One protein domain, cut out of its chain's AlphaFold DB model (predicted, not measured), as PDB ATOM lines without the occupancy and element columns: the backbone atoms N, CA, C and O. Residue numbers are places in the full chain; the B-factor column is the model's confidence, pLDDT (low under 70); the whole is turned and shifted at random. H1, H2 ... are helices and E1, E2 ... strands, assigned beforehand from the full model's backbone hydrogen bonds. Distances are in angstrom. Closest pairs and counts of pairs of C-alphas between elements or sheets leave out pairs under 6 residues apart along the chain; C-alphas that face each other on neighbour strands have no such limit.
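Overview. This is residues 7 to 83 of the 113 residues of an uncharacterized protein of Cyclospora cayetanensis (UniProt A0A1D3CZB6). One twisted sheet of five strands has a single helix, H1, packed on one face over E5, E3 and E4; the other face is bare, and E1 at the far edge is left uncovered. The 77 printed residues hold E1, E2, E3, E4, H1, E5 along the chain; the mixed sheet has the order E1, E2, E5, E3, E4, and the class is mixed, helices and strands. The whole is compact, with a radius of gyration of the C-alphas of 12.0 A and spans of 34 by 23 by 18 A.

Arrangement. E1, residues 7 to 11, and E2, residues 15 to 21, form an antiparallel hairpin, with N 8 and O 19 2.9 A apart. E2 is parallel to E5, residues 73 to 80, at 17 degrees, with N 18 and O 76 2.8 A apart. E5 is antiparallel to E3, residues 28 to 34, with N 30 and O 77 2.8 A apart. E3 forms an antiparallel hairpin with E4, residues 40 to 46, with N 31 and O 43 2.8 A apart. H1, residues 53 to 65, is on the sheet, making two layers, a helix on one face of a sheet. It touches E4, the closest C-alphas being those of Val 42 and Gln 59, 6.3 A apart. It touches E5 at Ala 58 and Phe 77, whose C-alphas are 6.5 A apart. E4, H1 and E5 form a split strand-helix-strand unit, two strands running the same way with E3 between them; its crossover is left-handed. In H1, every O i to N i+4 pair is within hydrogen-bond range.

Along the chain. E1 begins at C-alpha 7 (-1.615, 28.890, 6.881) and is 13.4 A long. E2 measures 19.8 A, E3 20.0 A, E4 19.2 A and H1 18.3 A. E5, 22.6 A, ends at C-alpha 80 (-0.803, 35.683, 15.037).

Size, cuts and confidence. The C-alphas of Asp 23 and Thr 37, the two farthest apart, are 35.8 A apart. The printed part has no cut and no long link. Its mean pLDDT is 89.7; residues 36 to 39 are under 70.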
ATOM      1  N   LEU A   7      -0.200  28.753   7.203       90.56
ATOM      2  CA  LEU A   7      -1.615  28.890   6.881       90.56
ATOM      3  C   LEU A   7      -2.278  27.512   6.934       90.56
ATOM      4  O   LEU A   7      -1.821  26.579   6.278       90.56
ATOM      5  N   LEU A   8      -3.381  27.400   7.670       91.00
ATOM      6  CA  LEU A   8      -4.224  26.207   7.688       91.00
ATOM      7  C   LEU A   8      -5.674  26.607   7.443       91.00
ATOM      8  O   LEU A   8      -6.191  27.490   8.120       91.00
ATOM      9  N   ARG A   9      -6.350  25.913   6.527       91.81
ATOM     10  CA  ARG A   9      -7.799  26.009   6.346       91.81
ATOM     11  C   ARG A   9      -8.437  24.658   6.635       91.81
ATOM     12  O   ARG A   9      -8.006  23.643   6.098       91.81
ATOM     13  N   VAL A  10      -9.490  24.666   7.442       92.19
ATOM     14  CA  VAL A  10     -10.351  23.512   7.698       92.19
ATOM     15  C   VAL A  10     -11.777  23.897   7.332       92.19
ATOM     16  O   VAL A  10     -12.318  24.862   7.870       92.19
ATOM     17  N   SER A  11     -12.381  23.156   6.410       90.38
ATOM     18  CA  SER A  11     -13.760  23.386   5.979       90.38
ATOM     19  C   SER A  11     -14.712  22.468   6.743       90.38
ATOM     20  O   SER A  11     -14.514  21.255   6.782       90.38
ATOM     21  N   PHE A  12     -15.752  23.054   7.326       89.44
ATOM     22  CA  PHE A  12     -16.904  22.368   7.910       89.44
ATOM     23  C   PHE A  12     -18.125  22.551   7.001       89.44
ATOM     24  O   PHE A  12     -18.059  23.252   5.991       89.44
ATOM     25  N   ALA A  13     -19.247  21.927   7.363       86.94
ATOM     26  CA  ALA A  13     -20.479  22.006   6.577       86.94
ATOM     27  C   ALA A  13     -21.041  23.438   6.475       86.94
ATOM     28  O   ALA A  13     -21.546  23.813   5.424       86.94
ATOM     29  N   ASP A  14     -20.949  24.228   7.548       87.00
ATOM     30  CA  ASP A  14     -21.553  25.564   7.660       87.00
ATOM     31  C   ASP A  14     -20.527  26.705   7.758       87.00
ATOM     32  O   ASP A  14     -20.892  27.880   7.708       87.00
ATOM     33  N   ARG A  15     -19.239  26.383   7.936       91.44
ATOM     34  CA  ARG A  15     -18.185  27.376   8.183       91.44
ATOM     35  C   ARG A  15     -16.797  26.897   7.779       91.44
ATOM     36  O   ARG A  15     -16.548  25.705   7.651       91.44
ATOM     37  N   SER A  16     -15.855  27.824   7.657       93.50
ATOM     38  CA  SER A  16     -14.423  27.534   7.512       93.50
ATOM     39  C   SER A  16     -13.634  28.075   8.706       93.50
ATOM     40  O   SER A  16     -13.818  29.217   9.114       93.50
ATOM     41  N   LEU A  17     -12.723  27.271   9.251       96.00
ATOM     42  CA  LEU A  17     -11.691  27.721  10.184       96.00
ATOM     43  C   LEU A  17     -10.412  28.019   9.401       96.00
ATOM     44  O   LEU A  17      -9.945  27.176   8.638       96.00
ATOM     45  N   VAL A  18      -9.833  29.195   9.614       96.06
ATOM     46  CA  VAL A  18      -8.599  29.637   8.964       96.06
ATOM     47  C   VAL A  18      -7.612  30.075  10.038       96.06
ATOM     48  O   VAL A  18      -7.917  30.952  10.840       96.06
ATOM     49  N   LEU A  19      -6.426  29.477  10.067       96.44
ATOM     50  CA  LEU A  19      -5.340  29.864  10.960       96.44
ATOM     51  C   LEU A  19      -4.211  30.479  10.142       96.44
ATOM     52  O   LEU A  19      -3.794  29.884   9.150       96.44
ATOM     53  N   LEU A  20      -3.704  31.632  10.572       94.81
ATOM     54  CA  LEU A  20      -2.544  32.296   9.981       94.81
ATOM     55  C   LEU A  20      -1.584  32.715  11.097       94.81
ATOM     56  O   LEU A  20      -1.949  33.515  11.958       94.81
ATOM     57  N   SER A  21      -0.368  32.170  11.094       94.25
ATOM     58  CA  SER A  21       0.593  32.382  12.179       94.25
ATOM     59  C   SER A  21       2.041  32.466  11.694       94.25
ATOM     60  O   SER A  21       2.470  31.611  10.917       94.25
ATOM     61  N   ASP A  22       2.807  33.455  12.168       91.56
ATOM     62  CA  ASP A  22       4.261  33.578  11.943       91.56
ATOM     63  C   ASP A  22       5.122  33.090  13.127       91.56
ATOM     64  O   ASP A  22       6.352  33.048  13.036       91.56
ATOM     65  N   ASP A  23       4.485  32.697  14.233       91.25
ATOM     66  CA  ASP A  23       5.140  32.293  15.483       91.25
ATOM     67  C   ASP A  23       4.582  30.992  16.093       91.25
ATOM     68  O   ASP A  23       4.977  30.590  17.191       91.25
ATOM     69  N   GLY A  24       3.661  30.322  15.394       88.31
ATOM     70  CA  GLY A  24       3.005  29.092  15.842       88.31
ATOM     71  C   GLY A  24       1.961  29.298  16.946       88.31
ATOM     72  O   GLY A  24       1.484  28.319  17.519       88.31
ATOM     73  N   ARG A  25       1.601  30.546  17.267       93.38
ATOM     74  CA  ARG A  25       0.570  30.893  18.254       93.38
ATOM     75  C   ARG A  25      -0.675  31.445  17.572       93.38
ATOM     76  O   ARG A  25      -0.678  31.706  16.372       93.38
ATOM     77  N   ILE A  26      -1.725  31.646  18.366       96.06
ATOM     78  CA  ILE A  26      -2.918  32.408  17.992       96.06
ATOM     79  C   ILE A  26      -3.056  33.555  18.990       96.06
ATOM     80  O   ILE A  26      -3.252  33.320  20.182       96.06
ATOM     81  N   ALA A  27      -2.915  34.784  18.507       96.25
ATOM     82  CA  ALA A  27      -2.993  35.998  19.311       96.25
ATOM     83  C   ALA A  27      -4.405  36.605  19.308       96.25
ATOM     84  O   ALA A  27      -4.820  37.219  20.292       96.25
ATOM     85  N   ALA A  28      -5.151  36.422  18.217       97.44
ATOM     86  CA  ALA A  28      -6.515  36.911  18.076       97.44
ATOM     87  C   ALA A  28      -7.422  35.895  17.383       97.44
ATOM     88  O   ALA A  28      -7.000  35.172  16.481       97.44
ATOM     89  N   TRP A  29      -8.689  35.901  17.792       97.88
ATOM     90  CA  TRP A  29      -9.769  35.180  17.135       97.88
ATOM     91  C   TRP A  29     -10.744  36.179  16.535       97.88
ATOM     92  O   TRP A  29     -11.216  37.078  17.233       97.88
ATOM     93  N   LEU A  30     -11.067  36.015  15.259       97.75
ATOM     94  CA  LEU A  30     -12.019  36.852  14.543       97.75
ATOM     95  C   LEU A  30     -13.078  35.976  13.886       97.75
ATOM     96  O   LEU A  30     -12.827  34.822  13.553       97.75
ATOM     97  N   THR A  31     -14.262  36.530  13.689       96.06
ATOM     98  CA  THR A  31     -15.286  35.946  12.828       96.06
ATOM     99  C   THR A  31     -15.428  36.815  11.597       96.06
ATOM    100  O   THR A  31     -15.282  38.036  11.682       96.06
ATOM    101  N   GLY A  32     -15.744  36.204  10.467       94.56
ATOM    102  CA  GLY A  32     -16.172  36.938   9.293       94.56
ATOM    103  C   GLY A  32     -17.251  36.203   8.528       94.56
ATOM    104  O   GLY A  32     -17.465  35.008   8.726       94.56
ATOM    105  N   SER A  33     -17.954  36.932   7.680       91.75
ATOM    106  CA  SER A  33     -18.964  36.353   6.807       91.75
ATOM    107  C   SER A  33     -19.030  37.085   5.485       91.75
ATOM    108  O   SER A  33     -18.768  38.286   5.427       91.75
ATOM    109  N   THR A  34     -19.404  36.346   4.450       87.06
ATOM    110  CA  THR A  34     -19.918  36.892   3.196       87.06
ATOM    111  C   THR A  34     -21.430  36.744   3.191       87.06
ATOM    112  O   THR A  34     -21.958  35.711   3.626       87.06
ATOM    113  N   ASP A  35     -22.137  37.755   2.711       76.94
ATOM    114  CA  ASP A  35     -23.540  37.613   2.339       76.94
ATOM    115  C   ASP A  35     -23.714  37.485   0.819       76.94
ATOM    116  O   ASP A  35     -22.763  37.606   0.043       76.94
ATOM    117  N   GLU A  36     -24.943  37.188   0.401       65.88
ATOM    118  CA  GLU A  36     -25.310  37.013  -1.009       65.88
ATOM    119  C   GLU A  36     -25.256  38.329  -1.803       65.88
ATOM    120  O   GLU A  36     -25.198  38.311  -3.031       65.88
ATOM    121  N   THR A  37     -25.248  39.476  -1.116       64.75
ATOM    122  CA  THR A  37     -25.125  40.808  -1.726       64.75
ATOM    123  C   THR A  37     -23.672  41.239  -1.931       64.75
ATOM    124  O   THR A  37     -23.421  42.282  -2.535       64.75
ATOM    125  N   GLY A  38     -22.713  40.417  -1.495       58.16
ATOM    126  CA  GLY A  38     -21.282  40.698  -1.577       58.16
ATOM    127  C   GLY A  38     -20.756  41.550  -0.423       58.16
ATOM    128  O   GLY A  38     -19.563  41.868  -0.413       58.16
ATOM    129  N   ASP A  39     -21.603  41.877   0.554       68.19
ATOM    130  CA  ASP A  39     -21.185  42.553   1.768       68.19
ATOM    131  C   ASP A  39     -20.371  41.571   2.617       68.19
ATOM    132  O   ASP A  39     -20.674  40.375   2.749       68.19
ATOM    133  N   SER A  40     -19.253  42.065   3.141       81.06
ATOM    134  CA  SER A  40     -18.329  41.248   3.916       81.06
ATOM    135  C   SER A  40     -17.875  41.967   5.169       81.06
ATOM    136  O   SER A  40     -17.428  43.113   5.150       81.06
ATOM    137  N   GLY A  41     -17.997  41.266   6.291       89.50
ATOM    138  CA  GLY A  41     -17.679  41.796   7.607       89.50
ATOM    139  C   GLY A  41     -16.668  40.919   8.317       89.50
ATOM    140  O   GLY A  41     -16.708  39.695   8.205       89.50
ATOM    141  N   VAL A  42     -15.781  41.548   9.087       93.88
ATOM    142  CA  VAL A  42     -14.877  40.869  10.020       93.88
ATOM    143  C   VAL A  42     -14.954  41.564  11.372       93.88
ATOM    144  O   VAL A  42     -14.926  42.791  11.454       93.88
ATOM    145  N   SER A  43     -15.023  40.788  12.451       93.88
ATOM    146  CA  SER A  43     -15.048  41.310  13.818       93.88
ATOM    147  C   SER A  43     -14.249  40.435  14.780       93.88
ATOM    148  O   SER A  43     -14.111  39.228  14.585       93.88
ATOM    149  N   PHE A  44     -13.705  41.042  15.836       95.88
ATOM    150  CA  PHE A  44     -12.984  40.314  16.880       95.88
ATOM    151  C   PHE A  44     -13.939  39.519  17.771       95.88
ATOM    152  O   PHE A  44     -14.844  40.089  18.382       95.88
ATOM    153  N   LEU A  45     -13.645  38.232  17.938       95.75
ATOM    154  CA  LEU A  45     -14.190  37.399  19.005       95.75
ATOM    155  C   LEU A  45     -13.336  37.531  20.274       95.75
ATOM    156  O   LEU A  45     -13.867  37.791  21.349       95.75
ATOM    157  N   LEU A  46     -12.010  37.382  20.144       96.00
ATOM    158  CA  LEU A  46     -11.038  37.423  21.245       96.00
ATOM    159  C   LEU A  46      -9.712  38.054  20.789       96.00
ATOM    160  O   LEU A  46      -9.380  38.025  19.605       96.00
ATOM    161  N   GLY A  47      -8.924  38.556  21.742       93.88
ATOM    162  CA  GLY A  47      -7.608  39.162  21.503       93.88
ATOM    163  C   GLY A  47      -7.593  40.681  21.695       93.88
ATOM    164  O   GLY A  47      -8.602  41.293  22.052       93.88
ATOM    165  N   ASP A  48      -6.427  41.287  21.479       91.06
ATOM    166  CA  ASP A  48      -6.238  42.733  21.607       91.06
ATOM    167  C   ASP A  48      -6.809  43.482  20.391       91.06
ATOM    168  O   ASP A  48      -6.286  43.402  19.280       91.06
ATOM    169  N   ARG A  49      -7.874  44.258  20.615       90.62
ATOM    170  CA  ARG A  49      -8.554  45.047  19.574       90.62
ATOM    171  C   ARG A  49      -7.751  46.265  19.110       90.62
ATOM    172  O   ARG A  49      -8.083  46.842  18.074       90.62
ATOM    173  N   ALA A  50      -6.713  46.673  19.845       90.44
ATOM    174  CA  ALA A  50      -5.802  47.722  19.395       90.44
ATOM    175  C   ALA A  50      -4.964  47.265  18.187       90.44
ATOM    176  O   ALA A  50      -4.556  48.091  17.369       90.44
ATOM    177  N   LYS A  51      -4.773  45.949  18.022       90.19
ATOM    178  CA  LYS A  51      -4.059  45.320  16.903       90.19
ATOM    179  C   LYS A  51      -4.925  45.230  15.643       90.19
ATOM    180  O   LYS A  51      -5.323  44.158  15.193       90.19
ATOM    181  N   ARG A  52      -5.245  46.394  15.068       89.12
ATOM    182  CA  ARG A  52      -6.153  46.530  13.911       89.12
ATOM    183  C   ARG A  52      -5.678  45.796  12.656       89.12
ATOM    184  O   ARG A  52      -6.513  45.442  11.829       89.12
ATOM    185  N   HIS A  53      -4.377  45.536  12.513       92.94
ATOM    186  CA  HIS A  53      -3.840  44.804  11.365       92.94
ATOM    187  C   HIS A  53      -4.442  43.400  11.244       92.94
ATOM    188  O   HIS A  53      -4.658  42.943  10.128       92.94
ATOM    189  N   PHE A  54      -4.828  42.752  12.350       95.19
ATOM    190  CA  PHE A  54      -5.521  41.460  12.300       95.19
ATOM    191  C   PHE A  54      -6.838  41.501  11.515       95.19
ATOM    192  O   PHE A  54      -7.130  40.557  10.784       95.19
ATOM    193  N   ILE A  55      -7.606  42.594  11.596       94.00
ATOM    194  CA  ILE A  55      -8.817  42.752  10.774       94.00
ATOM    195  C   ILE A  55      -8.445  42.795   9.294       94.00
ATOM    196  O   ILE A  55      -9.087  42.117   8.501       94.00
ATOM    197  N   ILE A  56      -7.384  43.523   8.937       93.81
ATOM    198  CA  ILE A  56      -6.925  43.654   7.547       93.81
ATOM    199  C   ILE A  56      -6.540  42.281   6.981       93.81
ATOM    200  O   ILE A  56      -6.969  41.920   5.890       93.81
ATOM    201  N   TYR A  57      -5.790  41.475   7.740       95.00
ATOM    202  CA  TYR A  57      -5.444  40.109   7.327       95.00
ATOM    203  C   TYR A  57      -6.675  39.208   7.185       95.00
ATOM    204  O   TYR A  57      -6.784  38.478   6.204       95.00
ATOM    205  N   ALA A  58      -7.610  39.250   8.135       95.12
ATOM    206  CA  ALA A  58      -8.833  38.452   8.057       95.12
ATOM    207  C   ALA A  58      -9.743  38.886   6.894       95.12
ATOM    208  O   ALA A  58     -10.307  38.023   6.230       95.12
ATOM    209  N   GLN A  59      -9.848  40.185   6.602       93.25
ATOM    210  CA  GLN A  59     -10.568  40.694   5.430       93.25
ATOM    211  C   GLN A  59      -9.919  40.207   4.131       93.25
ATOM    212  O   GLN A  59     -10.603  39.690   3.255       93.25
ATOM    213  N   GLU A  60      -8.593  40.294   4.035       93.00
ATOM    214  CA  GLU A  60      -7.846  39.839   2.861       93.00
ATOM    215  C   GLU A  60      -8.012  38.332   2.610       93.00
ATOM    216  O   GLU A  60      -8.157  37.894   1.465       93.00
ATOM    217  N   LEU A  61      -8.014  37.539   3.687       92.38
ATOM    218  CA  LEU A  61      -8.288  36.104   3.643       92.38
ATOM    219  C   LEU A  61      -9.739  35.819   3.252       92.38
ATOM    220  O   LEU A  61      -9.978  34.943   2.432       92.38
ATOM    221  N   LEU A  62     -10.703  36.552   3.806       91.31
ATOM    222  CA  LEU A  62     -12.117  36.402   3.474       91.31
ATOM    223  C   LEU A  62     -12.363  36.660   1.983       91.31
ATOM    224  O   LEU A  62     -13.011  35.852   1.326       91.31
ATOM    225  N   LEU A  63     -11.781  37.727   1.428       88.31
ATOM    226  CA  LEU A  63     -11.894  38.059   0.003       88.31
ATOM    227  C   LEU A  63     -11.300  36.987  -0.919       88.31
ATOM    228  O   LEU A  63     -11.818  36.782  -2.011       88.31
ATOM    229  N   ARG A  64     -10.234  36.304  -0.487       86.56
ATOM    230  CA  ARG A  64      -9.616  35.192  -1.234       86.56
ATOM    231  C   ARG A  64     -10.377  33.891  -1.114       86.56
ATOM    232  O   ARG A  64     -10.424  33.109  -2.046       86.56
ATOM    233  N   LEU A  65     -10.929  33.632   0.064       87.25
ATOM    234  CA  LEU A  65     -11.528  32.343   0.385       87.25
ATOM    235  C   LEU A  65     -13.025  32.278   0.079       87.25
ATOM    236  O   LEU A  65     -13.595  31.184   0.182       87.25
ATOM    237  N   ARG A  66     -13.648  33.418  -0.257       83.44
ATOM    238  CA  ARG A  66     -15.066  33.494  -0.617       83.44
ATOM    239  C   ARG A  66     -15.376  32.643  -1.845       83.44
ATOM    240  O   ARG A  66     -14.591  32.580  -2.786       83.44
ATOM    241  N   ASP A  67     -16.543  32.012  -1.846       80.06
ATOM    242  CA  ASP A  67     -17.039  31.252  -2.989       80.06
ATOM    243  C   ASP A  67     -17.364  32.217  -4.142       80.06
ATOM    244  O   ASP A  67     -18.190  33.118  -3.959       80.06
ATOM    245  N   PRO A  68     -16.774  32.041  -5.338       73.50
ATOM    246  CA  PRO A  68     -17.062  32.896  -6.489       73.50
ATOM    247  C   PRO A  68     -18.527  32.819  -6.940       73.50
ATOM    248  O   PRO A  68     -18.988  33.688  -7.673       73.50
ATOM    249  N   ARG A  69     -19.283  31.805  -6.497       75.00
ATOM    250  CA  ARG A  69     -20.720  31.666  -6.770       75.00
ATOM    251  C   ARG A  69     -21.597  32.570  -5.897       75.00
ATOM    252  O   ARG A  69     -22.808  32.562  -6.083       75.00
ATOM    253  N   GLY A  70     -21.016  33.316  -4.953       71.62
ATOM    254  CA  GLY A  70     -21.750  34.270  -4.112       71.62
ATOM    255  C   GLY A  70     -22.566  33.626  -2.990       71.62
ATOM    256  O   GLY A  70     -23.511  34.229  -2.493       71.62
ATOM    257  N   CYS A  71     -22.237  32.397  -2.584       77.81
ATOM    258  CA  CYS A  71     -22.903  31.760  -1.451       77.81
ATOM    259  C   CYS A  71     -22.509  32.442  -0.133       77.81
ATOM    260  O   CYS A  71     -21.342  32.792   0.069       77.81
ATOM    261  N   SER A  72     -23.462  32.563   0.798       84.12
ATOM    262  CA  SER A  72     -23.138  33.007   2.154       84.12
ATOM    263  C   SER A  72     -22.216  31.997   2.835       84.12
ATOM    264  O   SER A  72     -22.456  30.786   2.809       84.12
ATOM    265  N   GLN A  73     -21.130  32.495   3.419       87.50
ATOM    266  CA  GLN A  73     -20.134  31.675   4.093       87.50
ATOM    267  C   GLN A  73     -19.725  32.318   5.405       87.50
ATOM    268  O   GLN A  73     -19.528  33.528   5.491       87.50
ATOM    269  N   HIS A  74     -19.528  31.479   6.417       93.44
ATOM    270  CA  HIS A  74     -19.038  31.899   7.720       93.44
ATOM    271  C   HIS A  74     -17.595  31.445   7.921       93.44
ATOM    272  O   HIS A  74     -17.230  30.304   7.632       93.44
ATOM    273  N   PHE A  75     -16.771  32.333   8.459       95.69
ATOM    274  CA  PHE A  75     -15.362  32.100   8.718       95.69
ATOM    275  C   PHE A  75     -15.030  32.379  10.177       95.69
ATOM    276  O   PHE A  75     -15.495  33.355  10.764       95.69
ATOM    277  N   VAL A  76     -14.167  31.543  10.741       97.06
ATOM    278  CA  VAL A  76     -13.473  31.808  12.000       97.06
ATOM    279  C   VAL A  76     -11.989  31.901  11.686       97.06
ATOM    280  O   VAL A  76     -11.418  30.978  11.111       97.06
ATOM    281  N   PHE A  77     -11.363  33.007  12.066       97.81
ATOM    282  CA  PHE A  77      -9.948  33.271  11.854       97.81
ATOM    283  C   PHE A  77      -9.199  33.197  13.179       97.81
ATOM    284  O   PHE A  77      -9.590  33.853  14.142       97.81
ATOM    285  N   GLY A  78      -8.107  32.442  13.220       97.81
ATOM    286  CA  GLY A  78      -7.105  32.505  14.280       97.81
ATOM    287  C   GLY A  78      -5.830  33.132  13.729       97.81
ATOM    288  O   GLY A  78      -5.194  32.544  12.858       97.81
ATOM    289  N   LEU A  79      -5.458  34.318  14.211       97.25
ATOM    290  CA  LEU A  79      -4.333  35.087  13.672       97.25
ATOM    291  C   LEU A  79      -3.236  35.312  14.718       97.25
ATOM    292  O   LEU A  79      -3.523  35.616  15.876       97.25
ATOM    293  N   SER A  80      -1.978  35.214  14.294       95.62
ATOM    294  CA  SER A  80      -0.803  35.683  15.037       95.62
ATOM    295  C   SER A  80       0.260  36.149  14.050       95.62
ATOM    296  O   SER A  80       0.899  35.349  13.379       95.62
ATOM    297  N   ILE A  81       0.380  37.462  13.901       93.62
ATOM    298  CA  ILE A  81       1.305  38.106  12.970       93.62
ATOM    299  C   ILE A  81       1.962  39.244  13.726       93.62
ATOM    300  O   ILE A  81       1.279  40.185  14.146       93.62
ATOM    301  N   GLN A  82       3.271  39.126  13.926       90.75
ATOM    302  CA  GLN A  82       4.045  40.087  14.709       90.75
ATOM    303  C   GLN A  82       4.481  41.293  13.870       90.75
ATOM    304  O   GLN A  82       4.677  42.381  14.407       90.75
ATOM    305  N   ASP A  83       4.659  41.104  12.562       88.94
ATOM    306  CA  ASP A  83       5.070  42.162  11.640       88.94
ATOM    307  C   ASP A  83       3.849  42.912  11.088       88.94
ATOM    308  O   ASP A  83       3.108  42.416  10.240       88.94
TER     309      ASP A  83